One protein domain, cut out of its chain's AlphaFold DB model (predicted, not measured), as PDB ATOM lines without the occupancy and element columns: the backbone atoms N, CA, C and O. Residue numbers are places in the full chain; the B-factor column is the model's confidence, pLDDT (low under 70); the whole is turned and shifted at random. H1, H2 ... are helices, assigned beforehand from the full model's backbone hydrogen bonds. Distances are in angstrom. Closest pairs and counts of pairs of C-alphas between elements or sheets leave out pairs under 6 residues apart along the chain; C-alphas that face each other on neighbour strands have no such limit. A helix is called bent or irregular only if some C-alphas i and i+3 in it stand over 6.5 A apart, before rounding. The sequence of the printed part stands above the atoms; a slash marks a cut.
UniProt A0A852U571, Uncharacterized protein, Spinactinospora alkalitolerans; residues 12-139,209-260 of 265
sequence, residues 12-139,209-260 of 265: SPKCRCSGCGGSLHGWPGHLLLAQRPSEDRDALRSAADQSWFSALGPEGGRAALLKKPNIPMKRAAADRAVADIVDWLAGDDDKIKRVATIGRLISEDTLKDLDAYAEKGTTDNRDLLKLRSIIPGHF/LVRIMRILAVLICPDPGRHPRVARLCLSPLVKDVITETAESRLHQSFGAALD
ATOM      1  N   SER A  12      12.139  35.919 -11.915       86.94
ATOM      2  CA  SER A  12      12.439  34.563 -11.454       86.94
ATOM      3  C   SER A  12      13.355  33.853 -12.450       86.94
ATOM      4  O   SER A  12      13.012  33.808 -13.629       86.94
ATOM      5  N   PRO A  13      14.392  33.124 -11.990       85.75
ATOM      6  CA  PRO A  13      15.283  32.349 -12.856       85.75
ATOM      7  C   PRO A  13      14.620  31.150 -13.544       85.75
ATOM      8  O   PRO A  13      15.280  30.353 -14.208       85.75
ATOM      9  N   LYS A  14      13.315  30.956 -13.344       85.31
ATOM     10  CA  LYS A  14      12.529  29.883 -13.943       85.31
ATOM     11  C   LYS A  14      11.252  30.465 -14.529       85.31
ATOM     12  O   LYS A  14      10.456  31.061 -13.802       85.31
ATOM     13  N   CYS A  15      11.023  30.188 -15.809       85.31
ATOM     14  CA  CYS A  15       9.764  30.452 -16.489       85.31
ATOM     15  C   CYS A  15       9.065  29.128 -16.820       85.31
ATOM     16  O   CYS A  15       9.679  28.218 -17.369       85.31
ATOM     17  N   ARG A  16       7.782  29.014 -16.459       84.12
ATOM     18  CA  ARG A  16       6.920  27.851 -16.758       84.12
ATOM     19  C   ARG A  16       5.571  28.268 -17.348       84.12
ATOM     20  O   ARG A  16       4.615  27.502 -17.316       84.12
ATOM     21  N   CYS A  17       5.464  29.514 -17.812       85.31
ATOM     22  CA  CYS A  17       4.204  30.056 -18.298       85.31
ATOM     23  C   CYS A  17       3.871  29.460 -19.664       85.31
ATOM     24  O   CYS A  17       4.511  29.801 -20.656       85.31
ATOM     25  N   SER A  18       2.844  28.615 -19.720       83.81
ATOM     26  CA  SER A  18       2.332  28.085 -20.984       83.81
ATOM     27  C   SER A  18       1.520  29.109 -21.779       83.81
ATOM     28  O   SER A  18       1.447  29.009 -22.997       83.81
ATOM     29  N   GLY A  19       0.968  30.136 -21.122       85.62
ATOM     30  CA  GLY A  19       0.188  31.189 -21.780       85.62
ATOM     31  C   GLY A  19       1.008  31.982 -22.800       85.62
ATOM     32  O   GLY A  19       0.678  31.992 -23.979       85.62
ATOM     33  N   CYS A  20       2.115  32.597 -22.374       87.06
ATOM     34  CA  CYS A  20       3.021  33.312 -23.284       87.06
ATOM     35  C   CYS A  20       4.168  32.436 -23.813       87.06
ATOM     36  O   CYS A  20       5.002  32.909 -24.572       87.06
ATOM     37  N   GLY A  21       4.291  31.174 -23.386       86.19
ATOM     38  CA  GLY A  21       5.451  30.355 -23.757       86.19
ATOM     39  C   GLY A  21       6.790  30.955 -23.286       86.19
ATOM     40  O   GLY A  21       7.832  30.665 -23.859       86.19
ATOM     41  N   GLY A  22       6.773  31.858 -22.299       89.38
ATOM     42  CA  GLY A  22       7.939  32.627 -21.854       89.38
ATOM     43  C   GLY A  22       8.340  33.820 -22.730       89.38
ATOM     44  O   GLY A  22       9.300  34.496 -22.375       89.38
ATOM     45  N   SER A  23       7.615  34.127 -23.810       91.38
ATOM     46  CA  SER A  23       7.946  35.228 -24.732       91.38
ATOM     47  C   SER A  23       7.832  36.631 -24.113       91.38
ATOM     48  O   SER A  23       8.401  37.585 -24.628       91.38
ATOM     49  N   LEU A  24       7.106  36.761 -23.000       93.44
ATOM     50  CA  LEU A  24       6.894  38.016 -22.265       93.44
ATOM     51  C   LEU A  24       7.687  38.088 -20.955       93.44
ATOM     52  O   LEU A  24       7.404  38.939 -20.124       93.44
ATOM     53  N   HIS A  25       8.624  37.169 -20.712       93.62
ATOM     54  CA  HIS A  25       9.301  37.088 -19.419       93.62
ATOM     55  C   HIS A  25      10.194  38.315 -19.170       93.62
ATOM     56  O   HIS A  25      11.232  38.445 -19.803       93.62
ATOM     57  N   GLY A  26       9.792  39.201 -18.258       94.06
ATOM     58  CA  GLY A  26      10.603  40.286 -17.691       94.06
ATOM     59  C   GLY A  26      10.878  41.492 -18.599       94.06
ATOM     60  O   GLY A  26      10.905  42.627 -18.117       94.06
ATOM     61  N   TRP A  27      11.058  41.290 -19.908       96.81
ATOM     62  CA  TRP A  27      11.490  42.363 -20.809       96.81
ATOM     63  C   TRP A  27      10.533  43.568 -20.879       96.81
ATOM     64  O   TRP A  27      11.048  44.689 -20.869       96.81
ATOM     65  N   PRO A  28       9.186  43.433 -20.876       96.94
ATOM     66  CA  PRO A  28       8.311  44.605 -20.915       96.94
ATOM     67  C   PRO A  28       8.437  45.455 -19.643       96.94
ATOM     68  O   PRO A  28       8.463  46.682 -19.718       96.94
ATOM     69  N   GLY A  29       8.596  44.813 -18.482       96.56
ATOM     70  CA  GLY A  29       8.833  45.481 -17.206       96.56
ATOM     71  C   GLY A  29      10.151  46.252 -17.182       96.56
ATOM     72  O   GLY A  29      10.204  47.359 -16.649       96.56
ATOM     73  N   HIS A  30      11.201  45.725 -17.819       97.75
ATOM     74  CA  HIS A  30      12.465  46.446 -17.987       97.75
ATOM     75  C   HIS A  30      12.333  47.672 -18.904       97.75
ATOM     76  O   HIS A  30      12.898  48.718 -18.593       97.75
ATOM     77  N   LEU A  31      11.546  47.589 -19.983       97.94
ATOM     78  CA  LEU A  31      11.267  48.751 -20.837       97.94
ATOM     79  C   LEU A  31      10.431  49.815 -20.123       97.94
ATOM     80  O   LEU A  31      10.648  51.009 -20.324       97.94
ATOM     81  N   LEU A  32       9.483  49.395 -19.282       96.94
ATOM     82  CA  LEU A  32       8.733  50.317 -18.435       96.94
ATOM     83  C   LEU A  32       9.662  50.990 -17.420       96.94
ATOM     84  O   LEU A  32       9.572  52.195 -17.223       96.94
ATOM     85  N   LEU A  33      10.573  50.232 -16.805       97.19
ATOM     86  CA  LEU A  33      11.558  50.759 -15.863       97.19
ATOM     87  C   LEU A  33      12.515  51.772 -16.514       97.19
ATOM     88  O   LEU A  33      12.873  52.760 -15.878       97.19
ATOM     89  N   ALA A  34      12.887  51.575 -17.782       97.69
ATOM     90  CA  ALA A  34      13.701  52.535 -18.530       97.69
ATOM     91  C   ALA A  34      13.019  53.913 -18.664       97.69
ATOM     92  O   ALA A  34      13.699  54.931 -18.646       97.69
ATOM     93  N   GLN A  35      11.683  53.955 -18.717       96.88
ATOM     94  CA  GLN A  35      10.891  55.194 -18.814       96.88
ATOM     95  C   GLN A  35      10.620  55.863 -17.457       96.88
ATOM     96  O   GLN A  35      10.037  56.945 -17.402       96.88
ATOM     97  N   ARG A  36      10.984  55.217 -16.346       95.56
ATOM     98  CA  ARG A  36      10.764  55.749 -14.994       95.56
ATOM     99  C   ARG A  36      11.879  56.712 -14.566       95.56
ATOM    100  O   ARG A  36      12.905  56.801 -15.244       95.56
ATOM    101  N   PRO A  37      11.717  57.449 -13.451       95.19
ATOM    102  CA  PRO A  37      12.793  58.255 -12.878       95.19
ATOM    103  C   PRO A  37      14.055  57.433 -12.580       95.19
ATOM    104  O   PRO A  37      13.997  56.218 -12.387       95.19
ATOM    105  N   SER A  38      15.211  58.102 -12.519       94.69
ATOM    106  CA  SER A  38      16.500  57.439 -12.267       94.69
ATOM    107  C   SER A  38      16.536  56.675 -10.945       94.69
ATOM    108  O   SER A  38      17.174  55.634 -10.887       94.69
ATOM    109  N   GLU A  39      15.791  57.126  -9.935       96.19
ATOM    110  CA  GLU A  39      15.683  56.501  -8.608       96.19
ATOM    111  C   GLU A  39      15.224  55.033  -8.680       96.19
ATOM    112  O   GLU A  39      15.756  54.165  -7.985       96.19
ATOM    113  N   ASP A  40      14.282  54.721  -9.575       94.25
ATOM    114  CA  ASP A  40      13.808  53.350  -9.772       94.25
ATOM    115  C   ASP A  40      14.893  52.464 -10.418       94.25
ATOM    116  O   ASP A  40      15.012  51.273 -10.110       94.25
ATOM    117  N   ARG A  41      15.720  53.040 -11.301       95.88
ATOM    118  CA  ARG A  41      16.867  52.347 -11.914       95.88
ATOM    119  C   ARG A  41      18.040  52.217 -10.942       95.88
ATOM    120  O   ARG A  41      18.704  51.181 -10.916       95.88
ATOM    121  N   ASP A  42      18.239  53.207 -10.075       96.44
ATOM    122  CA  ASP A  42      19.202  53.168  -8.975       96.44
ATOM    123  C   ASP A  42      18.908  52.025  -8.011       96.44
ATOM    124  O   ASP A  42      19.833  51.335  -7.573       96.44
ATOM    125  N   ALA A  43      17.631  51.759  -7.731       95.81
ATOM    126  CA  ALA A  43      17.226  50.614  -6.928       95.81
ATOM    127  C   ALA A  43      17.610  49.278  -7.592       95.81
ATOM    128  O   ALA A  43      18.103  48.374  -6.911       95.81
ATOM    129  N   LEU A  44      17.444  49.149  -8.917       95.19
ATOM    130  CA  LEU A  44      17.865  47.956  -9.662       95.19
ATOM    131  C   LEU A  44      19.390  47.761  -9.602       95.19
ATOM    132  O   LEU A  44      19.851  46.663  -9.278       95.19
ATOM    133  N   ARG A  45      20.167  48.825  -9.848       95.50
ATOM    134  CA  ARG A  45      21.637  48.808  -9.731       95.50
ATOM    135  C   ARG A  45      22.090  48.418  -8.328       95.50
ATOM    136  O   ARG A  45      22.890  47.500  -8.169       95.50
ATOM    137  N   SER A  46      21.524  49.070  -7.317       96.56
ATOM    138  CA  SER A  46      21.860  48.840  -5.912       96.56
ATOM    139  C   SER A  46      21.551  47.409  -5.480       96.56
ATOM    140  O   SER A  46      22.346  46.800  -4.769       96.56
ATOM    141  N   ALA A  47      20.436  46.831  -5.936       95.56
ATOM    142  CA  ALA A  47      20.098  45.438  -5.655       95.56
ATOM    143  C   ALA A  47      21.105  44.454  -6.282       95.56
ATOM    144  O   ALA A  47      21.507  43.481  -5.634       95.56
ATOM    145  N   ALA A  48      21.555  44.717  -7.515       95.12
ATOM    146  CA  ALA A  48      22.591  43.917  -8.166       95.12
ATOM    147  C   ALA A  48      23.944  44.033  -7.441       95.12
ATOM    148  O   ALA A  48      24.620  43.026  -7.217       95.12
ATOM    149  N   ASP A  49      24.311  45.240  -7.002       94.81
ATOM    150  CA  ASP A  49      25.526  45.496  -6.222       94.81
ATOM    151  C   ASP A  49      25.491  44.776  -4.866       94.81
ATOM    152  O   ASP A  49      26.429  44.062  -4.513       94.81
ATOM    153  N   GLN A  50      24.383  44.874  -4.130       94.31
ATOM    154  CA  GLN A  50      24.198  44.158  -2.864       94.31
ATOM    155  C   GLN A  50      24.285  42.640  -3.046       94.31
ATOM    156  O   GLN A  50      24.927  41.956  -2.245       94.31
ATOM    157  N   SER A  51      23.689  42.106  -4.116       93.69
ATOM    158  CA  SER A  51      23.759  40.678  -4.448       93.69
ATOM    159  C   SER A  51      25.190  40.241  -4.755       93.69
ATOM    160  O   SER A  51      25.618  39.173  -4.321       93.69
ATOM    161  N   TRP A  52      25.951  41.087  -5.453       92.06
ATOM    162  CA  TRP A  52      27.352  40.844  -5.775       92.06
ATOM    163  C   TRP A  52      28.221  40.769  -4.518       92.06
ATOM    164  O   TRP A  52      28.915  39.774  -4.306       92.06
ATOM    165  N   PHE A  53      28.142  41.777  -3.646       89.81
ATOM    166  CA  PHE A  53      28.906  41.790  -2.397       89.81
ATOM    167  C   PHE A  53      28.504  40.644  -1.466       89.81
ATOM    168  O   PHE A  53      29.368  39.999  -0.874       89.81
ATOM    169  N   SER A  54      27.212  40.314  -1.412       89.56
ATOM    170  CA  SER A  54      26.724  39.154  -0.662       89.56
ATOM    171  C   SER A  54      27.294  37.837  -1.206       89.56
ATOM    172  O   SER A  54      27.641  36.944  -0.433       89.56
ATOM    173  N   ALA A  55      27.443  37.717  -2.528       88.88
ATOM    174  CA  ALA A  55      27.985  36.527  -3.180       88.88
ATOM    175  C   ALA A  55      29.502  36.338  -2.983       88.88
ATOM    176  O   ALA A  55      29.985  35.205  -3.080       88.88
ATOM    177  N   LEU A  56      30.244  37.415  -2.692       83.75
ATOM    178  CA  LEU A  56      31.672  37.365  -2.342       83.75
ATOM    179  C   LEU A  56      31.910  36.830  -0.916       83.75
ATOM    180  O   LEU A  56      32.966  36.249  -0.643       83.75
ATOM    181  N   GLY A  57      30.917  36.966  -0.033       75.00
ATOM    182  CA  GLY A  57      30.980  36.524   1.359       75.00
ATOM    183  C   GLY A  57      31.784  37.461   2.280       75.00
ATOM    184  O   GLY A  57      32.247  38.518   1.854       75.00
ATOM    185  N   PRO A  58      31.961  37.081   3.562       67.00
ATOM    186  CA  PRO A  58      32.535  37.947   4.602       67.00
ATOM    187  C   PRO A  58      34.035  38.238   4.436       67.00
ATOM    188  O   PRO A  58      34.536  39.200   5.004       67.00
ATOM    189  N   GLU A  59      34.756  37.459   3.627       61.19
ATOM    190  CA  GLU A  59      36.183  37.669   3.321       61.19
ATOM    191  C   GLU A  59      36.414  38.741   2.235       61.19
ATOM    192  O   GLU A  59      37.359  38.643   1.448       61.19
ATOM    193  N   GLY A  60      35.522  39.733   2.140       55.62
ATOM    194  CA  GLY A  60      35.537  40.769   1.106       55.62
ATOM    195  C   GLY A  60      36.933  41.368   0.900       55.62
ATOM    196  O   GLY A  60      37.551  41.872   1.835       55.62
ATOM    197  N   GLY A  61      37.451  41.281  -0.330       63.62
ATOM    198  CA  GLY A  61      38.792  41.755  -0.675       63.62
ATOM    199  C   GLY A  61      39.464  40.958  -1.797       63.62
ATOM    200  O   GLY A  61      38.827  40.198  -2.526       63.62
ATOM    201  N   ARG A  62      40.790  41.113  -1.925       57.50
ATOM    202  CA  ARG A  62      41.621  40.522  -2.997       57.50
ATOM    203  C   ARG A  62      41.575  38.984  -3.039       57.50
ATOM    204  O   ARG A  62      41.716  38.406  -4.109       57.50
ATOM    205  N   ALA A  63      41.321  38.329  -1.904       58.81
ATOM    206  CA  ALA A  63      41.158  36.875  -1.815       58.81
ATOM    207  C   ALA A  63      39.825  36.382  -2.412       58.81
ATOM    208  O   ALA A  63      39.781  35.320  -3.031       58.81
ATOM    209  N   ALA A  64      38.748  37.169  -2.301       60.56
ATOM    210  CA  ALA A  64      37.465  36.857  -2.929       60.56
ATOM    211  C   ALA A  64      37.524  36.998  -4.463       60.56
ATOM    212  O   ALA A  64      36.837  36.267  -5.172       60.56
ATOM    213  N   LEU A  65      38.408  37.866  -4.978       60.19
ATOM    214  CA  LEU A  65      38.673  38.014  -6.416       60.19
ATOM    215  C   LEU A  65      39.348  36.785  -7.049       60.19
ATOM    216  O   LEU A  65      39.247  36.587  -8.254       60.19
ATOM    217  N   LEU A  66      40.002  35.946  -6.240       62.03
ATOM    218  CA  LEU A  66      40.672  34.717  -6.681       62.03
ATOM    219  C   LEU A  66      39.775  33.470  -6.577       62.03
ATOM    220  O   LEU A  66      40.173  32.386  -7.007       62.03
ATOM    221  N   LYS A  67      38.570  33.587  -5.997       66.19
ATOM    222  CA  LYS A  67      37.642  32.455  -5.870       66.19
ATOM    223  C   LYS A  67      37.042  32.097  -7.227       66.19
ATOM    224  O   LYS A  67      36.678  32.963  -8.018       66.19
ATOM    225  N   LYS A  68      36.880  30.790  -7.468       74.56
ATOM    226  CA  LYS A  68      36.147  30.293  -8.639       74.56
ATOM    227  C   LYS A  68      34.720  30.862  -8.633       74.56
ATOM    228  O   LYS A  68      34.060  30.780  -7.594       74.56
ATOM    229  N   PRO A  69      34.215  31.365  -9.771       81.50
ATOM    230  CA  PRO A  69      32.892  31.974  -9.827       81.50
ATOM    231  C   PRO A  69      31.784  31.001  -9.449       81.50
ATOM    232  O   PRO A  69      31.646  29.930 -10.048       81.50
ATOM    233  N   ASN A  70      30.961  31.392  -8.478       86.69
ATOM    234  CA  ASN A  70      29.774  30.642  -8.085       86.69
ATOM    235  C   ASN A  70      28.515  31.169  -8.809       86.69
ATOM    236  O   ASN A  70      28.530  32.214  -9.459       86.69
ATOM    237  N   ILE A  71      27.412  30.419  -8.729       90.88
ATOM    238  CA  ILE A  71      26.144  30.795  -9.379       90.88
ATOM    239  C   ILE A  71      25.624  32.169  -8.903       90.88
ATOM    240  O   ILE A  71      25.255  32.965  -9.767       90.88
ATOM    241  N   PRO A  72      25.583  32.474  -7.589       92.38
ATOM    242  CA  PRO A  72      25.203  33.803  -7.106       92.38
ATOM    243  C   PRO A  72      26.017  34.952  -7.715       92.38
ATOM    244  O   PRO A  72      25.422  35.931  -8.152       92.38
ATOM    245  N   MET A  73      27.342  34.808  -7.825       91.00
ATOM    246  CA  MET A  73      28.207  35.818  -8.450       91.00
ATOM    247  C   MET A  73      27.827  36.044  -9.913       91.00
ATOM    248  O   MET A  73      27.609  37.181 -10.320       91.00
ATOM    249  N   LYS A  74      27.664  34.965 -10.693       93.06
ATOM    250  CA  LYS A  74      27.289  35.078 -12.110       93.06
ATOM    251  C   LYS A  74      25.942  35.771 -12.308       93.06
ATOM    252  O   LYS A  74      25.796  36.564 -13.231       93.06
ATOM    253  N   ARG A  75      24.965  35.474 -11.447       94.94
ATOM    254  CA  ARG A  75      23.653  36.134 -11.463       94.94
ATOM    255  C   ARG A  75      23.767  37.610 -11.128       94.94
ATOM    256  O   ARG A  75      23.319  38.416 -11.922       94.94
ATOM    257  N   ALA A  76      24.462  37.962 -10.050       94.81
ATOM    258  CA  ALA A  76      24.649  39.359  -9.675       94.81
ATOM    259  C   ALA A  76      25.415  40.171 -10.740       94.81
ATOM    260  O   ALA A  76      25.089  41.332 -10.982       94.81
ATOM    261  N   ALA A  77      26.399  39.568 -11.419       94.44
ATOM    262  CA  ALA A  77      27.071  40.198 -12.557       94.44
ATOM    263  C   ALA A  77      26.112  40.436 -13.733       94.44
ATOM    264  O   ALA A  77      26.102  41.522 -14.310       94.44
ATOM    265  N   ALA A  78      25.281  39.446 -14.068       95.75
ATOM    266  CA  ALA A  78      24.290  39.587 -15.127       95.75
ATOM    267  C   ALA A  78      23.176  40.585 -14.763       95.75
ATOM    268  O   ALA A  78      22.787  41.377 -15.613       95.75
ATOM    269  N   ASP A  79      22.718  40.617 -13.510       96.44
ATOM    270  CA  ASP A  79      21.730  41.587 -13.017       96.44
ATOM    271  C   ASP A  79      22.276  43.017 -13.087       96.44
ATOM    272  O   ASP A  79      21.558  43.952 -13.443       96.44
ATOM    273  N   ARG A  80      23.574  43.194 -12.807       97.00
ATOM    274  CA  ARG A  80      24.238  44.487 -12.976       97.00
ATOM    275  C   ARG A  80      24.278  44.901 -14.451       97.00
ATOM    276  O   ARG A  80      23.999  46.055 -14.753       97.00
ATOM    277  N   ALA A  81      24.558  43.966 -15.358       97.19
ATOM    278  CA  ALA A  81      24.505  44.225 -16.795       97.19
ATOM    279  C   ALA A  81      23.078  44.549 -17.282       97.19
ATOM    280  O   ALA A  81      22.897  45.432 -18.115       97.19
ATOM    281  N   VAL A  82      22.051  43.891 -16.732       97.88
ATOM    282  CA  VAL A  82      20.640  44.235 -16.982       97.88
ATOM    283  C   VAL A  82      20.342  45.668 -16.539       97.88
ATOM    284  O   VAL A  82      19.661  46.389 -17.262       97.88
ATOM    285  N   ALA A  83      20.861  46.098 -15.387       97.88
ATOM    286  CA  ALA A  83      20.692  47.471 -14.923       97.88
ATOM    287  C   ALA A  83      21.325  48.485 -15.892       97.88
ATOM    288  O   ALA A  83      20.655  49.431 -16.299       97.88
ATOM    289  N   ASP A  84      22.553  48.225 -16.346       98.06
ATOM    290  CA  ASP A  84      23.238  49.073 -17.327       98.06
ATOM    291  C   ASP A  84      22.479  49.136 -18.673       98.06
ATOM    292  O   ASP A  84      22.323  50.212 -19.248       98.06
ATOM    293  N   ILE A  85      21.918  48.012 -19.143       98.38
ATOM    294  CA  ILE A  85      21.043  47.978 -20.332       98.38
ATOM    295  C   ILE A  85      19.817  48.876 -20.139       98.38
ATOM    296  O   ILE A  85      19.451  49.628 -21.043       98.38
ATOM    297  N   VAL A  86      19.159  48.802 -18.980       98.19
ATOM    298  CA  VAL A  86      17.965  49.610 -18.680       98.19
ATOM    299  C   VAL A  86      18.316  51.102 -18.653       98.19
ATOM    300  O   VAL A  86      17.546  51.914 -19.165       98.19
ATOM    301  N   ASP A  87      19.479  51.472 -18.120       97.50
ATOM    302  CA  ASP A  87      19.970  52.853 -18.152       97.50
ATOM    303  C   ASP A  87      20.303  53.329 -19.571       97.50
ATOM    304  O   ASP A  87      19.950  54.447 -19.946       97.50
ATOM    305  N   TRP A  88      20.930  52.481 -20.390       97.19
ATOM    306  CA  TRP A  88      21.217  52.799 -21.790       97.19
ATOM    307  C   TRP A  88      19.941  53.032 -22.610       97.19
ATOM    308  O   TRP A  88      19.902  53.920 -23.471       97.19
ATOM    309  N   LEU A  89      18.893  52.250 -22.326       97.88
ATOM    310  CA  LEU A  89      17.564  52.405 -22.916       97.88
ATOM    311  C   LEU A  89      16.888  53.707 -22.475       97.88
ATOM    312  O   LEU A  89      16.269  54.366 -23.302       97.88
ATOM    313  N   ALA A  90      17.042  54.105 -21.210       97.19
ATOM    314  CA  ALA A  90      16.450  55.333 -20.672       97.19
ATOM    315  C   ALA A  90      16.955  56.616 -21.355       97.19
ATOM    316  O   ALA A  90      16.326  57.664 -21.245       97.19
ATOM    317  N   GLY A  91      18.097  56.550 -22.047       93.06
ATOM    318  CA  GLY A  91      18.671  57.697 -22.746       93.06
ATOM    319  C   GLY A  91      18.010  58.046 -24.083       93.06
ATOM    320  O   GLY A  91      18.371  59.073 -24.647       93.06
ATOM    321  N   ASP A  92      17.128  57.199 -24.630       93.38
ATOM    322  CA  ASP A  92      16.497  57.428 -25.939       93.38
ATOM    323  C   ASP A  92      15.253  56.537 -26.152       93.38
ATOM    324  O   ASP A  92      15.344  55.309 -26.263       93.38
ATOM    325  N   ASP A  93      14.086  57.178 -26.276       94.69
ATOM    326  CA  ASP A  93      12.791  56.526 -26.495       94.69
ATOM    327  C   ASP A  93      12.750  55.667 -27.764       94.69
ATOM    328  O   ASP A  93      12.026  54.667 -27.817       94.69
ATOM    329  N   ASP A  94      13.518  56.008 -28.800       94.06
ATOM    330  CA  ASP A  94      13.542  55.223 -30.030       94.06
ATOM    331  C   ASP A  94      14.244  53.876 -29.827       94.06
ATOM    332  O   ASP A  94      13.841  52.880 -30.441       94.06
ATOM    333  N   LYS A  95      15.211  53.779 -28.901       95.19
ATOM    334  CA  LYS A  95      15.790  52.485 -28.491       95.19
ATOM    335  C   LYS A  95      14.728  51.608 -27.839       95.19
ATOM    336  O   LYS A  95      14.599  50.433 -28.190       95.19
ATOM    337  N   ILE A  96      13.930  52.187 -26.940       97.25
ATOM    338  CA  ILE A  96      12.836  51.491 -26.250       97.25
ATOM    339  C   ILE A  96      11.812  50.987 -27.267       97.25
ATOM    340  O   ILE A  96      11.457  49.806 -27.246       97.25
ATOM    341  N   LYS A  97      11.386  51.842 -28.207       96.75
ATOM    342  CA  LYS A  97      10.449  51.459 -29.275       96.75
ATOM    343  C   LYS A  97      10.992  50.309 -30.119       96.75
ATOM    344  O   LYS A  97      10.245  49.376 -30.401       96.75
ATOM    345  N   ARG A  98      12.276  50.334 -30.494       95.44
ATOM    346  CA  ARG A  98      12.910  49.266 -31.288       95.44
ATOM    347  C   ARG A  98      12.930  47.929 -30.550       95.44
ATOM    348  O   ARG A  98      12.503  46.932 -31.130       95.44
ATOM    349  N   VAL A  99      13.345  47.904 -29.278       97.25
ATOM    350  CA  VAL A  99      13.290  46.673 -28.461       97.25
ATOM    351  C   VAL A  99      11.848  46.185 -28.335       97.25
ATOM    352  O   VAL A  99      11.584  45.002 -28.544       97.25
ATOM    353  N   ALA A 100      10.902  47.088 -28.065       97.31
ATOM    354  CA  ALA A 100       9.494  46.740 -27.918       97.31
ATOM    355  C   ALA A 100       8.883  46.172 -29.205       97.31
ATOM    356  O   ALA A 100       8.063  45.261 -29.140       97.31
ATOM    357  N   THR A 101       9.280  46.683 -30.372       96.19
ATOM    358  CA  THR A 101       8.826  46.176 -31.672       96.19
ATOM    359  C   THR A 101       9.265  44.732 -31.894       96.19
ATOM    360  O   THR A 101       8.422  43.900 -32.220       96.19
ATOM    361  N   ILE A 102      10.539  44.400 -31.656       94.81
ATOM    362  CA  ILE A 102      11.014  43.010 -31.792       94.81
ATOM    363  C   ILE A 102      10.385  42.115 -30.715       94.81
ATOM    364  O   ILE A 102       9.950  41.004 -31.011       94.81
ATOM    365  N   GLY A 103      10.275  42.612 -29.479       95.44
ATOM    366  CA  GLY A 103       9.622  41.898 -28.384       95.44
ATOM    367  C   GLY A 103       8.179  41.515 -28.712       95.44
ATOM    368  O   GLY A 103       7.821  40.348 -28.563       95.44
ATOM    369  N   ARG A 104       7.381  42.456 -29.240       95.06
ATOM    370  CA  ARG A 104       5.997  42.202 -29.676       95.06
ATOM    371  C   ARG A 104       5.913  41.254 -30.865       95.06
ATOM    372  O   ARG A 104       5.094  40.342 -30.830       95.06
ATOM    373  N   LEU A 105       6.785  41.406 -31.864       93.62
ATOM    374  CA  LEU A 105       6.848  40.480 -33.001       93.62
ATOM    375  C   LEU A 105       7.022  39.029 -32.525       93.62
ATOM    376  O   LEU A 105       6.395  38.117 -33.060       93.62
ATOM    377  N   ILE A 106       7.845  38.812 -31.494       91.75
ATOM    378  CA  ILE A 106       8.054  37.491 -30.894       91.75
ATOM    379  C   ILE A 106       6.849  37.064 -30.058       91.75
ATOM    380  O   ILE A 106       6.386  35.933 -30.188       91.75
ATOM    381  N   SER A 107       6.355  37.931 -29.173       90.06
ATOM    382  CA  SER A 107       5.323  37.557 -28.206       90.06
ATOM    383  C   SER A 107       3.915  37.465 -28.780       90.06
ATOM    384  O   SER A 107       3.062  36.826 -28.166       90.06
ATOM    385  N   GLU A 108       3.670  38.091 -29.928       89.56
ATOM    386  CA  GLU A 108       2.364  38.148 -30.575       89.56
ATOM    387  C   GLU A 108       2.381  37.366 -31.886       89.56
ATOM    388  O   GLU A 108       1.820  36.275 -31.939       89.56
ATOM    389  N   ASP A 109       3.027  37.887 -32.925       89.44
ATOM    390  CA  ASP A 109       2.882  37.363 -34.290       89.44
ATOM    391  C   ASP A 109       3.579  36.017 -34.461       89.44
ATOM    392  O   ASP A 109       2.938  35.020 -34.786       89.44
ATOM    393  N   THR A 110       4.864  35.947 -34.111       88.69
ATOM    394  CA  THR A 110       5.649  34.705 -34.178       88.69
ATOM    395  C   THR A 110       4.998  33.619 -33.332       88.69
ATOM    396  O   THR A 110       4.903  32.465 -33.731       88.69
ATOM    397  N   LEU A 111       4.502  33.980 -32.152       86.25
ATOM    398  CA  LEU A 111       3.887  33.031 -31.243       86.25
ATOM    399  C   LEU A 111       2.533  32.502 -31.754       86.25
ATOM    400  O   LEU A 111       2.244  31.322 -31.556       86.25
ATOM    401  N   LYS A 112       1.733  33.336 -32.436       87.88
ATOM    402  CA  LYS A 112       0.523  32.900 -33.161       87.88
ATOM    403  C   LYS A 112       0.879  31.982 -34.331       87.88
ATOM    404  O   LYS A 112       0.229  30.956 -34.514       87.88
ATOM    405  N   ASP A 113       1.926  32.313 -35.083       87.94
ATOM    406  CA  ASP A 113       2.389  31.490 -36.203       87.94
ATOM    407  C   ASP A 113       2.887  30.120 -35.728       87.94
ATOM    408  O   ASP A 113       2.600  29.102 -36.359       87.94
ATOM    409  N   LEU A 114       3.568  30.064 -34.577       85.62
ATOM    410  CA  LEU A 114       3.972  28.807 -33.944       85.62
ATOM    411  C   LEU A 114       2.772  27.948 -33.522       85.62
ATOM    412  O   LEU A 114       2.836  26.729 -33.676       85.62
ATOM    413  N   ASP A 115       1.691  28.547 -33.014       86.00
ATOM    414  CA  ASP A 115       0.466  27.801 -32.696       86.00
ATOM    415  C   ASP A 115      -0.167  27.215 -33.956       86.00
ATOM    416  O   ASP A 115      -0.442  26.018 -34.008       86.00
ATOM    417  N   ALA A 116      -0.330  28.032 -34.999       86.06
ATOM    418  CA  ALA A 116      -0.897  27.587 -36.268       86.06
ATOM    419  C   ALA A 116      -0.037  26.494 -36.927       86.06
ATOM    420  O   ALA A 116      -0.563  25.549 -37.523       86.06
ATOM    421  N   TYR A 117       1.290  26.606 -36.818       85.06
ATOM    422  CA  TYR A 117       2.224  25.569 -37.247       85.06
ATOM    423  C   TYR A 117       2.031  24.276 -36.448       85.06
ATOM    424  O   TYR A 117       1.925  23.198 -37.034       85.06
ATOM    425  N   ALA A 118       1.948  24.377 -35.120       85.94
ATOM    426  CA  ALA A 118       1.764  23.221 -34.257       85.94
ATOM    427  C   ALA A 118       0.450  22.497 -34.543       85.94
ATOM    428  O   ALA A 118       0.477  21.278 -34.681       85.94
ATOM    429  N   GLU A 119      -0.657  23.227 -34.697       86.62
ATOM    430  CA  GLU A 119      -1.974  22.674 -35.032       86.62
ATOM    431  C   GLU A 119      -1.929  21.836 -36.315       86.62
ATOM    432  O   GLU A 119      -2.362  20.679 -36.316       86.62
ATOM    433  N   LYS A 120      -1.330  22.383 -37.381       85.44
ATOM    434  CA  LYS A 120      -1.191  21.702 -38.677       85.44
ATOM    435  C   LYS A 120      -0.266  20.487 -38.615       85.44
ATOM    436  O   LYS A 120      -0.544  19.491 -39.268       85.44
ATOM    437  N   GLY A 121       0.815  20.562 -37.839       81.38
ATOM    438  CA  GLY A 121       1.814  19.494 -37.731       81.38
ATOM    439  C   GLY A 121       1.462  18.383 -36.737       81.38
ATOM    440  O   GLY A 121       2.218  17.420 -36.611       81.38
ATOM    441  N   THR A 122       0.346  18.487 -36.006       80.25
ATOM    442  CA  THR A 122      -0.006  17.512 -34.955       80.25
ATOM    443  C   THR A 122      -0.235  16.089 -35.462       80.25
ATOM    444  O   THR A 122      -0.061  15.142 -34.689       80.25
ATOM    445  N   THR A 123      -0.601  15.922 -36.738       80.19
ATOM    446  CA  THR A 123      -0.719  14.605 -37.384       80.19
ATOM    447  C   THR A 123       0.626  13.898 -37.486       80.19
ATOM    448  O   THR A 123       0.685  12.681 -37.328       80.19
ATOM    449  N   ASP A 124       1.698  14.668 -37.677       82.19
ATOM    450  CA  ASP A 124       3.045  14.163 -37.932       82.19
ATOM    451  C   ASP A 124       3.865  14.086 -36.639       82.19
ATOM    452  O   ASP A 124       4.668  13.173 -36.449       82.19
ATOM    453  N   ASN A 125       3.641  15.024 -35.711       85.12
ATOM    454  CA  ASN A 125       4.299  15.040 -34.412       85.12
ATOM    455  C   ASN A 125       3.349  15.478 -33.289       85.12
ATOM    456  O   ASN A 125       3.068  16.662 -33.086       85.12
ATOM    457  N   ARG A 126       2.923  14.506 -32.474       84.56
ATOM    458  CA  ARG A 126       2.016  14.743 -31.341       84.56
ATOM    459  C   ARG A 126       2.619  15.598 -30.223       84.56
ATOM    460  O   ARG A 126       1.851  16.157 -29.440       84.56
ATOM    461  N   ASP A 127       3.942  15.742 -30.135       85.62
ATOM    462  CA  ASP A 127       4.571  16.604 -29.126       85.62
ATOM    463  C   ASP A 127       4.316  18.096 -29.385       85.62
ATOM    464  O   ASP A 127       4.382  18.898 -28.451       85.62
ATOM    465  N   LEU A 128       3.910  18.475 -30.604       84.50
ATOM    466  CA  LEU A 128       3.497  19.844 -30.929       84.50
ATOM    467  C   LEU A 128       2.272  20.300 -30.118       84.50
ATOM    468  O   LEU A 128       2.153  21.481 -29.807       84.50
ATOM    469  N   LEU A 129       1.433  19.374 -29.633       82.06
ATOM    470  CA  LEU A 129       0.347  19.692 -28.688       82.06
ATOM    471  C   LEU A 129       0.858  20.287 -27.367       82.06
ATOM    472  O   LEU A 129       0.124  20.964 -26.649       82.06
ATOM    473  N   LYS A 130       2.118  20.013 -27.021       84.94
ATOM    474  CA  LYS A 130       2.771  20.476 -25.797       84.94
ATOM    475  C   LYS A 130       3.702  21.657 -26.050       84.94
ATOM    476  O   LYS A 130       4.366  22.077 -25.101       84.94
ATOM    477  N   LEU A 131       3.737  22.224 -27.260       83.81
ATOM    478  CA  LEU A 131       4.657  23.296 -27.654       83.81
ATOM    479  C   LEU A 131       4.738  24.408 -26.601       83.81
ATOM    480  O   LEU A 131       5.809  24.732 -26.087       83.81
ATOM    481  N   ARG A 132       3.576  24.911 -26.183       83.06
ATOM    482  CA  ARG A 132       3.440  25.965 -25.171       83.06
ATOM    483  C   ARG A 132       4.018  25.615 -23.802       83.06
ATOM    484  O   ARG A 132       4.388  26.510 -23.055       83.06
ATOM    485  N   SER A 133       4.122  24.334 -23.466       82.06
ATOM    486  CA  SER A 133       4.753  23.857 -22.230       82.06
ATOM    487  C   SER A 133       6.247  23.546 -22.374       82.06
ATOM    488  O   SER A 133       6.940  23.485 -21.362       82.06
ATOM    489  N   ILE A 134       6.741  23.382 -23.607       82.31
ATOM    490  CA  ILE A 134       8.133  23.019 -23.920       82.31
ATOM    491  C   ILE A 134       9.001  24.261 -24.152       82.31
ATOM    492  O   ILE A 134      10.144  24.303 -23.709       82.31
ATOM    493  N   ILE A 135       8.458  25.278 -24.825       84.00
ATOM    494  CA  ILE A 135       9.172  26.524 -25.140       84.00
ATOM    495  C   ILE A 135       9.618  27.328 -23.894       84.00
ATOM    496  O   ILE A 135      10.718  27.890 -23.932       84.00
ATOM    497  N   PRO A 136       8.841  27.432 -22.791       86.69
ATOM    498  CA  PRO A 136       9.238  28.234 -21.638       86.69
ATOM    499  C   PRO A 136      10.623  27.876 -21.091       86.69
ATOM    500  O   PRO A 136      11.014  26.714 -21.026       86.69
ATOM    501  N   GLY A 137      11.351  28.891 -20.627       87.38
ATOM    502  CA  GLY A 137      12.718  28.743 -20.138       87.38
ATOM    503  C   GLY A 137      13.671  29.546 -21.009       87.38
ATOM    504  O   GLY A 137      13.521  30.760 -21.104       87.38
ATOM    505  N   HIS A 138      14.643  28.880 -21.630       92.94
ATOM    506  CA  HIS A 138      15.711  29.550 -22.376       92.94
ATOM    507  C   HIS A 138      15.528  29.561 -23.900       92.94
ATOM    508  O   HIS A 138      16.435  30.018 -24.591       92.94
ATOM    509  N   PHE A 139      14.397  29.090 -24.442       92.69
ATOM    510  CA  PHE A 139      14.186  28.993 -25.893       92.69
ATOM    511  C   PHE A 139      14.398  30.333 -26.616       92.69
ATOM    512  O   PHE A 139      15.305  30.442 -27.438       92.69
ATOM    513  N   LEU A 209      20.436  46.566 -35.327       89.81
ATOM    514  CA  LEU A 209      19.457  45.480 -35.211       89.81
ATOM    515  C   LEU A 209      19.975  44.347 -34.310       89.81
ATOM    516  O   LEU A 209      19.270  43.913 -33.397       89.81
ATOM    517  N   VAL A 210      21.216  43.905 -34.523       93.56
ATOM    518  CA  VAL A 210      21.860  42.859 -33.718       93.56
ATOM    519  C   VAL A 210      22.017  43.304 -32.266       93.56
ATOM    520  O   VAL A 210      21.720  42.528 -31.358       93.56
ATOM    521  N   ARG A 211      22.387  44.566 -32.008       95.56
ATOM    522  CA  ARG A 211      22.420  45.129 -30.649       95.56
ATOM    523  C   ARG A 211      21.058  45.015 -29.963       95.56
ATOM    524  O   ARG A 211      20.983  44.535 -28.833       95.56
ATOM    525  N   ILE A 212      19.979  45.402 -30.645       96.19
ATOM    526  CA  ILE A 212      18.614  45.319 -30.103       96.19
ATOM    527  C   ILE A 212      18.213  43.858 -29.842       96.19
ATOM    528  O   ILE A 212      17.638  43.571 -28.791       96.19
ATOM    529  N   MET A 213      18.561  42.920 -30.732       96.44
ATOM    530  CA  MET A 213      18.321  41.485 -30.510       96.44
ATOM    531  C   MET A 213      19.064  40.955 -29.281       96.44
ATOM    532  O   MET A 213      18.469  40.235 -28.482       96.44
ATOM    533  N   ARG A 214      20.333  41.338 -29.085       97.88
ATOM    534  CA  ARG A 214      21.122  40.964 -27.899       97.88
ATOM    535  C   ARG A 214      20.520  41.526 -26.619       97.88
ATOM    536  O   ARG A 214      20.386  40.788 -25.648       97.88
ATOM    537  N   ILE A 215      20.128  42.800 -26.625       98.38
ATOM    538  CA  ILE A 215      19.449  43.438 -25.490       98.38
ATOM    539  C   ILE A 215      18.183  42.657 -25.142       98.38
ATOM    540  O   ILE A 215      18.013  42.243 -23.997       98.38
ATOM    541  N   LEU A 216      17.331  42.377 -26.130       98.38
ATOM    542  CA  LEU A 216      16.115  41.607 -25.898       98.38
ATOM    543  C   LEU A 216      16.425  40.193 -25.386       98.38
ATOM    544  O   LEU A 216      15.766  39.741 -24.456       98.38
ATOM    545  N   ALA A 217      17.443  39.518 -25.931       98.19
ATOM    546  CA  ALA A 217      17.871  38.192 -25.486       98.19
ATOM    547  C   ALA A 217      18.283  38.177 -24.010       98.19
ATOM    548  O   ALA A 217      17.963  37.224 -23.299       98.19
ATOM    549  N   VAL A 218      18.971  39.222 -23.541       98.00
ATOM    550  CA  VAL A 218      19.342  39.372 -22.129       98.00
ATOM    551  C   VAL A 218      18.101  39.637 -21.276       98.00
ATOM    552  O   VAL A 218      17.898  38.933 -20.291       98.00
ATOM    553  N   LEU A 219      17.251  40.591 -21.671       97.88
ATOM    554  CA  LEU A 219      16.078  41.009 -20.891       97.88
ATOM    555  C   LEU A 219      14.967  39.948 -20.819       97.88
ATOM    556  O   LEU A 219      14.216  39.926 -19.849       97.88
ATOM    557  N   ILE A 220      14.850  39.081 -21.830       96.19
ATOM    558  CA  ILE A 220      13.882  37.972 -21.850       96.19
ATOM    559  C   ILE A 220      14.411  36.707 -21.164       96.19
ATOM    560  O   ILE A 220      13.642  35.800 -20.834       96.19
ATOM    561  N   CYS A 221      15.730  36.600 -20.984       96.94
ATOM    562  CA  CYS A 221      16.344  35.422 -20.391       96.94
ATOM    563  C   CYS A 221      15.972  35.339 -18.905       96.94
ATOM    564  O   CYS A 221      16.292  36.258 -18.159       96.94
ATOM    565  N   PRO A 222      15.397  34.221 -18.424       94.75
ATOM    566  CA  PRO A 222      15.075  34.095 -17.003       94.75
ATOM    567  C   PRO A 222      16.312  34.151 -16.098       94.75
ATOM    568  O   PRO A 222      16.246  34.639 -14.978       94.75
ATOM    569  N   ASP A 223      17.447  33.626 -16.565       95.31
ATOM    570  CA  ASP A 223      18.669  33.498 -15.762       95.31
ATOM    571  C   ASP A 223      19.927  33.732 -16.618       95.31
ATOM    572  O   ASP A 223      20.644  32.777 -16.937       95.31
ATOM    573  N   PRO A 224      20.196  34.979 -17.056       94.94
ATOM    574  CA  PRO A 224      21.354  35.289 -17.902       94.94
ATOM    575  C   PRO A 224      22.681  34.911 -17.221       94.94
ATOM    576  O   PRO A 224      23.611  34.452 -17.884       94.94
ATOM    577  N   GLY A 225      22.732  34.960 -15.883       92.56
ATOM    578  CA  GLY A 225      23.860  34.499 -15.068       92.56
ATOM    579  C   GLY A 225      24.185  33.004 -15.210       92.56
ATOM    580  O   GLY A 225      25.324  32.577 -15.015       92.56
ATOM    581  N   ARG A 226      23.199  32.173 -15.564       92.69
ATOM    582  CA  ARG A 226      23.380  30.727 -15.785       92.69
ATOM    583  C   ARG A 226      23.201  30.309 -17.237       92.69
ATOM    584  O   ARG A 226      23.087  29.111 -17.493       92.69
ATOM    585  N   HIS A 227      23.225  31.255 -18.172       93.38
ATOM    586  CA  HIS A 227      23.015  30.981 -19.586       93.38
ATOM    587  C   HIS A 227      24.277  31.303 -20.415       93.38
ATOM    588  O   HIS A 227      24.406  32.410 -20.935       93.38
ATOM    589  N   PRO A 228      25.207  30.336 -20.602       90.38
ATOM    590  CA  PRO A 228      26.490  30.578 -21.274       90.38
ATOM    591  C   PRO A 228      26.365  31.142 -22.692       90.38
ATOM    592  O   PRO A 228      27.178  31.967 -23.097       90.38
ATOM    593  N   ARG A 229      25.341  30.720 -23.445       91.81
ATOM    594  CA  ARG A 229      25.097  31.198 -24.810       91.81
ATOM    595  C   ARG A 229      24.751  32.690 -24.834       91.81
ATOM    596  O   ARG A 229      25.380  33.423 -25.588       91.81
ATOM    597  N   VAL A 230      23.842  33.144 -23.968       95.25
ATOM    598  CA  VAL A 230      23.512  34.577 -23.806       95.25
ATOM    599  C   VAL A 230      24.706  35.362 -23.270       95.25
ATOM    600  O   VAL A 230      24.983  36.452 -23.761       95.25
ATOM    601  N   ALA A 231      25.459  34.810 -22.315       92.69
ATOM    602  CA  ALA A 231      26.660  35.472 -21.812       92.69
ATOM    603  C   ALA A 231      27.673  35.746 -22.939       92.69
ATOM    604  O   ALA A 231      28.130  36.874 -23.108       92.69
ATOM    605  N   ARG A 232      27.961  34.734 -23.761       91.19
ATOM    606  CA  ARG A 232      28.950  34.828 -24.839       91.19
ATOM    607  C   ARG A 232      28.472  35.636 -26.046       91.19
ATOM    608  O   ARG A 232      29.230  36.443 -26.562       91.19
ATOM    609  N   LEU A 233      27.255  35.394 -26.534       93.31
ATOM    610  CA  LEU A 233      26.771  35.976 -27.798       93.31
ATOM    611  C   LEU A 233      26.024  37.304 -27.612       93.31
ATOM    612  O   LEU A 233      25.794  38.019 -28.589       93.31
ATOM    613  N   CYS A 234      25.630  37.640 -26.378       95.50
ATOM    614  CA  CYS A 234      24.876  38.857 -26.085       95.50
ATOM    615  C   CYS A 234      25.592  39.756 -25.079       95.50
ATOM    616  O   CYS A 234      25.905  40.886 -25.434       95.50
ATOM    617  N   LEU A 235      25.886  39.284 -23.862       94.38
ATOM    618  CA  LEU A 235      26.492  40.142 -22.832       94.38
ATOM    619  C   LEU A 235      27.899  40.611 -23.216       94.38
ATOM    620  O   LEU A 235      28.166  41.802 -23.118       94.38
ATOM    621  N   SER A 236      28.769  39.712 -23.689       91.19
ATOM    622  CA  SER A 236      30.134  40.076 -24.101       91.19
ATOM    623  C   SER A 236      30.161  41.151 -25.203       91.19
ATOM    624  O   SER A 236      30.792  42.184 -24.997       91.19
ATOM    625  N   PRO A 237      29.432  41.015 -26.331       91.38
ATOM    626  CA  PRO A 237      29.428  42.063 -27.351       91.38
ATOM    627  C   PRO A 237      28.890  43.420 -26.879       91.38
ATOM    628  O   PRO A 237      29.339  44.441 -27.390       91.38
ATOM    629  N   LEU A 238      27.962  43.436 -25.913       94.62
ATOM    630  CA  LEU A 238      27.373  44.664 -25.356       94.62
ATOM    631  C   LEU A 238      28.324  45.429 -24.416       94.62
ATOM    632  O   LEU A 238      28.038  46.570 -24.049       94.62
ATOM    633  N   VAL A 239      29.459  44.832 -24.034       89.75
ATOM    634  CA  VAL A 239      30.506  45.490 -23.232       89.75
ATOM    635  C   VAL A 239      31.041  46.757 -23.887       89.75
ATOM    636  O   VAL A 239      31.361  47.719 -23.201       89.75
ATOM    637  N   LYS A 240      31.095  46.794 -25.218       82.69
ATOM    638  CA  LYS A 240      31.733  47.899 -25.941       82.69
ATOM    639  C   LYS A 240      30.952  49.213 -25.878       82.69
ATOM    640  O   LYS A 240      31.548  50.267 -26.075       82.69
ATOM    641  N   ASP A 241      29.636  49.154 -25.702       85.50
ATOM    642  CA  ASP A 241      28.743  50.275 -26.016       85.50
ATOM    643  C   ASP A 241      27.521  50.427 -25.097       85.50
ATOM    644  O   ASP A 241      26.869  51.475 -25.128       85.50
ATOM    645  N   VAL A 242      27.190  49.415 -24.291       92.31
ATOM    646  CA  VAL A 242      25.993  49.417 -23.432       92.31
ATOM    647  C   VAL A 242      26.330  49.160 -21.966       92.31
ATOM    648  O   VAL A 242      25.732  49.770 -21.084       92.31
ATOM    649  N   ILE A 243      27.268  48.256 -21.694       92.94
ATOM    650  CA  ILE A 243      27.611  47.825 -20.336       92.94
ATOM    651  C   ILE A 243      28.746  48.690 -19.777       92.94
ATOM    652  O   ILE A 243      29.697  49.016 -20.477       92.94
ATOM    653  N   THR A 244      28.653  49.068 -18.503       92.44
ATOM    654  CA  THR A 244      29.678  49.877 -17.831       92.44
ATOM    655  C   THR A 244      30.900  49.041 -17.450       92.44
ATOM    656  O   THR A 244      30.790  47.834 -17.223       92.44
ATOM    657  N   GLU A 245      32.048  49.692 -17.238       90.06
ATOM    658  CA  GLU A 245      33.292  49.041 -16.785       90.06
ATOM    659  C   GLU A 245      33.096  48.193 -15.511       90.06
ATOM    660  O   GLU A 245      33.698  47.133 -15.338       90.06
ATOM    661  N   THR A 246      32.214  48.633 -14.604       89.88
ATOM    662  CA  THR A 246      31.908  47.886 -13.372       89.88
ATOM    663  C   THR A 246      31.237  46.553 -13.686       89.88
ATOM    664  O   THR A 246      31.599  45.520 -13.121       89.88
ATOM    665  N   ALA A 247      30.239  46.562 -14.565       90.00
ATOM    666  CA  ALA A 247      29.530  45.357 -14.959       90.00
ATOM    667  C   ALA A 247      30.411  44.444 -15.817       90.00
ATOM    668  O   ALA A 247      30.442  43.241 -15.565       90.00
ATOM    669  N   GLU A 248      31.184  45.006 -16.748       90.56
ATOM    670  CA  GLU A 248      32.203  44.297 -17.527       90.56
ATOM    671  C   GLU A 248      33.179  43.548 -16.612       90.56
ATOM    672  O   GLU A 248      33.329  42.330 -16.726       90.56
ATOM    673  N   SER A 249      33.782  44.240 -15.640       88.94
ATOM    674  CA  SER A 249      34.728  43.635 -14.696       88.94
ATOM    675  C   SER A 249      34.113  42.441 -13.956       88.94
ATOM    676  O   SER A 249      34.718  41.369 -13.860       88.94
ATOM    677  N   ARG A 250      32.865  42.578 -13.491       90.69
ATOM    678  CA  ARG A 250      32.142  41.499 -12.798       90.69
ATOM    679  C   ARG A 250      31.762  40.354 -13.723       90.69
ATOM    680  O   ARG A 250      31.788  39.200 -13.290       90.69
ATOM    681  N   LEU A 251      31.412  40.644 -14.973       90.19
ATOM    682  CA  LEU A 251      31.150  39.643 -16.000       90.19
ATOM    683  C   LEU A 251      32.428  38.848 -16.294       90.19
ATOM    684  O   LEU A 251      32.391  37.621 -16.202       90.19
ATOM    685  N   HIS A 252      33.566  39.505 -16.531       88.19
ATOM    686  CA  HIS A 252      34.859  38.833 -16.715       88.19
ATOM    687  C   HIS A 252      35.254  38.009 -15.501       88.19
ATOM    688  O   HIS A 252      35.644  36.852 -15.644       88.19
ATOM    689  N   GLN A 253      35.076  38.543 -14.294       85.88
ATOM    690  CA  GLN A 253      35.330  37.772 -13.087       85.88
ATOM    691  C   GLN A 253      34.401  36.554 -12.991       85.88
ATOM    692  O   GLN A 253      34.829  35.502 -12.538       85.88
ATOM    693  N   SER A 254      33.149  36.668 -13.432       86.81
ATOM    694  CA  SER A 254      32.133  35.619 -13.301       86.81
ATOM    695  C   SER A 254      32.211  34.525 -14.363       86.81
ATOM    696  O   SER A 254      31.915  33.360 -14.086       86.81
ATOM    697  N   PHE A 255      32.574  34.884 -15.589       84.19
ATOM    698  CA  PHE A 255      32.548  33.999 -16.752       84.19
ATOM    699  C   PHE A 255      33.949  33.688 -17.298       84.19
ATOM    700  O   PHE A 255      34.107  32.704 -18.020       84.19
ATOM    701  N   GLY A 256      34.977  34.445 -16.903       78.12
ATOM    702  CA  GLY A 256      36.351  34.285 -17.379       78.12
ATOM    703  C   GLY A 256      36.456  34.451 -18.896       78.12
ATOM    704  O   GLY A 256      35.700  35.213 -19.498       78.12
ATOM    705  N   ALA A 257      37.333  33.654 -19.514       62.53
ATOM    706  CA  ALA A 257      37.519  33.583 -20.967       62.53
ATOM    707  C   ALA A 257      36.254  33.164 -21.750       62.53
ATOM    708  O   ALA A 257      36.230  33.227 -22.972       62.53
ATOM    709  N   ALA A 258      35.168  32.743 -21.084       59.03
ATOM    710  CA  ALA A 258      33.907  32.435 -21.766       59.03
ATOM    711  C   ALA A 258      33.211  33.677 -22.365       59.03
ATOM    712  O   ALA A 258      32.237  33.520 -23.103       59.03
ATOM    713  N   LEU A 259      33.690  34.884 -22.040       64.62
ATOM    714  CA  LEU A 259      33.297  36.133 -22.695       64.62
ATOM    715  C   LEU A 259      34.216  36.512 -23.855       64.62
ATOM    716  O   LEU A 259      33.860  37.417 -24.604       64.62
ATOM    717  N   ASP A 260      35.353  35.840 -24.036       60.97
ATOM    718  CA  ASP A 260      36.228  36.144 -25.158       60.97
ATOM    719  C   ASP A 260      35.498  35.741 -26.450       60.97
ATOM    720  O   ASP A 260      35.005  34.608 -26.566       60.97
TER     721      ASP A 260
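Overview. This is residues 12 to 139 and 209 to 260 of the 265 residues of an uncharacterized protein of Spinactinospora alkalitolerans (UniProt A0A852U571). Two long helices, H3 and H4, make a broad V that meets at a corner; H1 and H6 fill the narrow part, and H4's far arm H4b reaches away with H5 folded back on it. H2 packs beside H3 as a helical hairpin, while H7 and H8 form another on the body's opposite side. The printed part has 180 residues with eight named helices, H1 to H8 in order, and no named strand: all helix, mostly in crossed packing. It is compact by its radius of gyration of the C-alphas, 17.8 A, yet elongated, spanning 60 by 35 by 26 A.

Along the chain. Start at Ser 12; residues 12 to 26 hold no named element. Find C-alpha 27 at (11.490, 42.363, -20.809), where H1, residues 27 to 34, begins. H2 runs over residues 38 to 56, 27.0 A, and H3 over 71 to 90, 28.7 A. H4, residues 93 to 121, was assigned as one helix by its hydrogen bonds but is bent, with C-alphas 107 and 110 6.6 A apart: H4a, residues 93 to 107, spans 20.5 A, and H4b, residues 110 to 121, 16.1 A, at a shallow tilt of 12 degrees. Next come H5, residues 126 to 134, H6, 209 to 220, H7, 228 to 238, and H8, 245 to 259, ending at C-alpha 259 (33.297, 36.133, -22.695). H5 and H8 are irregular: C-alphas 129 and 132 are 7.8 A apart, and 254 and 257 9.6 A.

Arrangement. Look first at H3, the hub. Its hairpin with H2 has a shallow tilt of 17 degrees, opposite ways, with closest C-alphas Trp 52 and Ala 76 at 5.0 A. H8 touches H3 at a steep tilt of 50 degrees, closest at C-alphas Lys 74 and Ser 254, 5.0 A. H1 touches H3, closest at C-alphas Ala 34 and Ala 90, 4.5 A. H6 touches H4a, closest at C-alphas Val 99 and Ile 212, 5.7 A. H7 touches H6, closest at C-alphas Arg 214 and Cys 234, 4.7 A. The hairpin of H4b and H5 has closest C-alphas Ala 118 and Leu 128, 5.0 A; H3 and H5 are apart. Every O i to N i+4 pair is within hydrogen-bond range in H1, H2, H3, H4a, H4b and H6, against 5 of 7 in H7, 8 of 11 in H8 and 1 of 5 in H5, where 5 of 6 O i to N i+3 pairs are.

Size, cuts and confidence. The two C-alphas farthest apart, Arg 62 and Thr 123, are 60.4 A apart. Residues 140 to 208 are not printed, and C-alphas 139 and 209 stand 19.7 A apart across the cut. The link from H2 to H3 is long, 14 residues, and its residues 57 to 63 stand free. Look for pLDDT under 70 at residues 58 to 67 and 257 to 260; the mean of the printed part is 89.1.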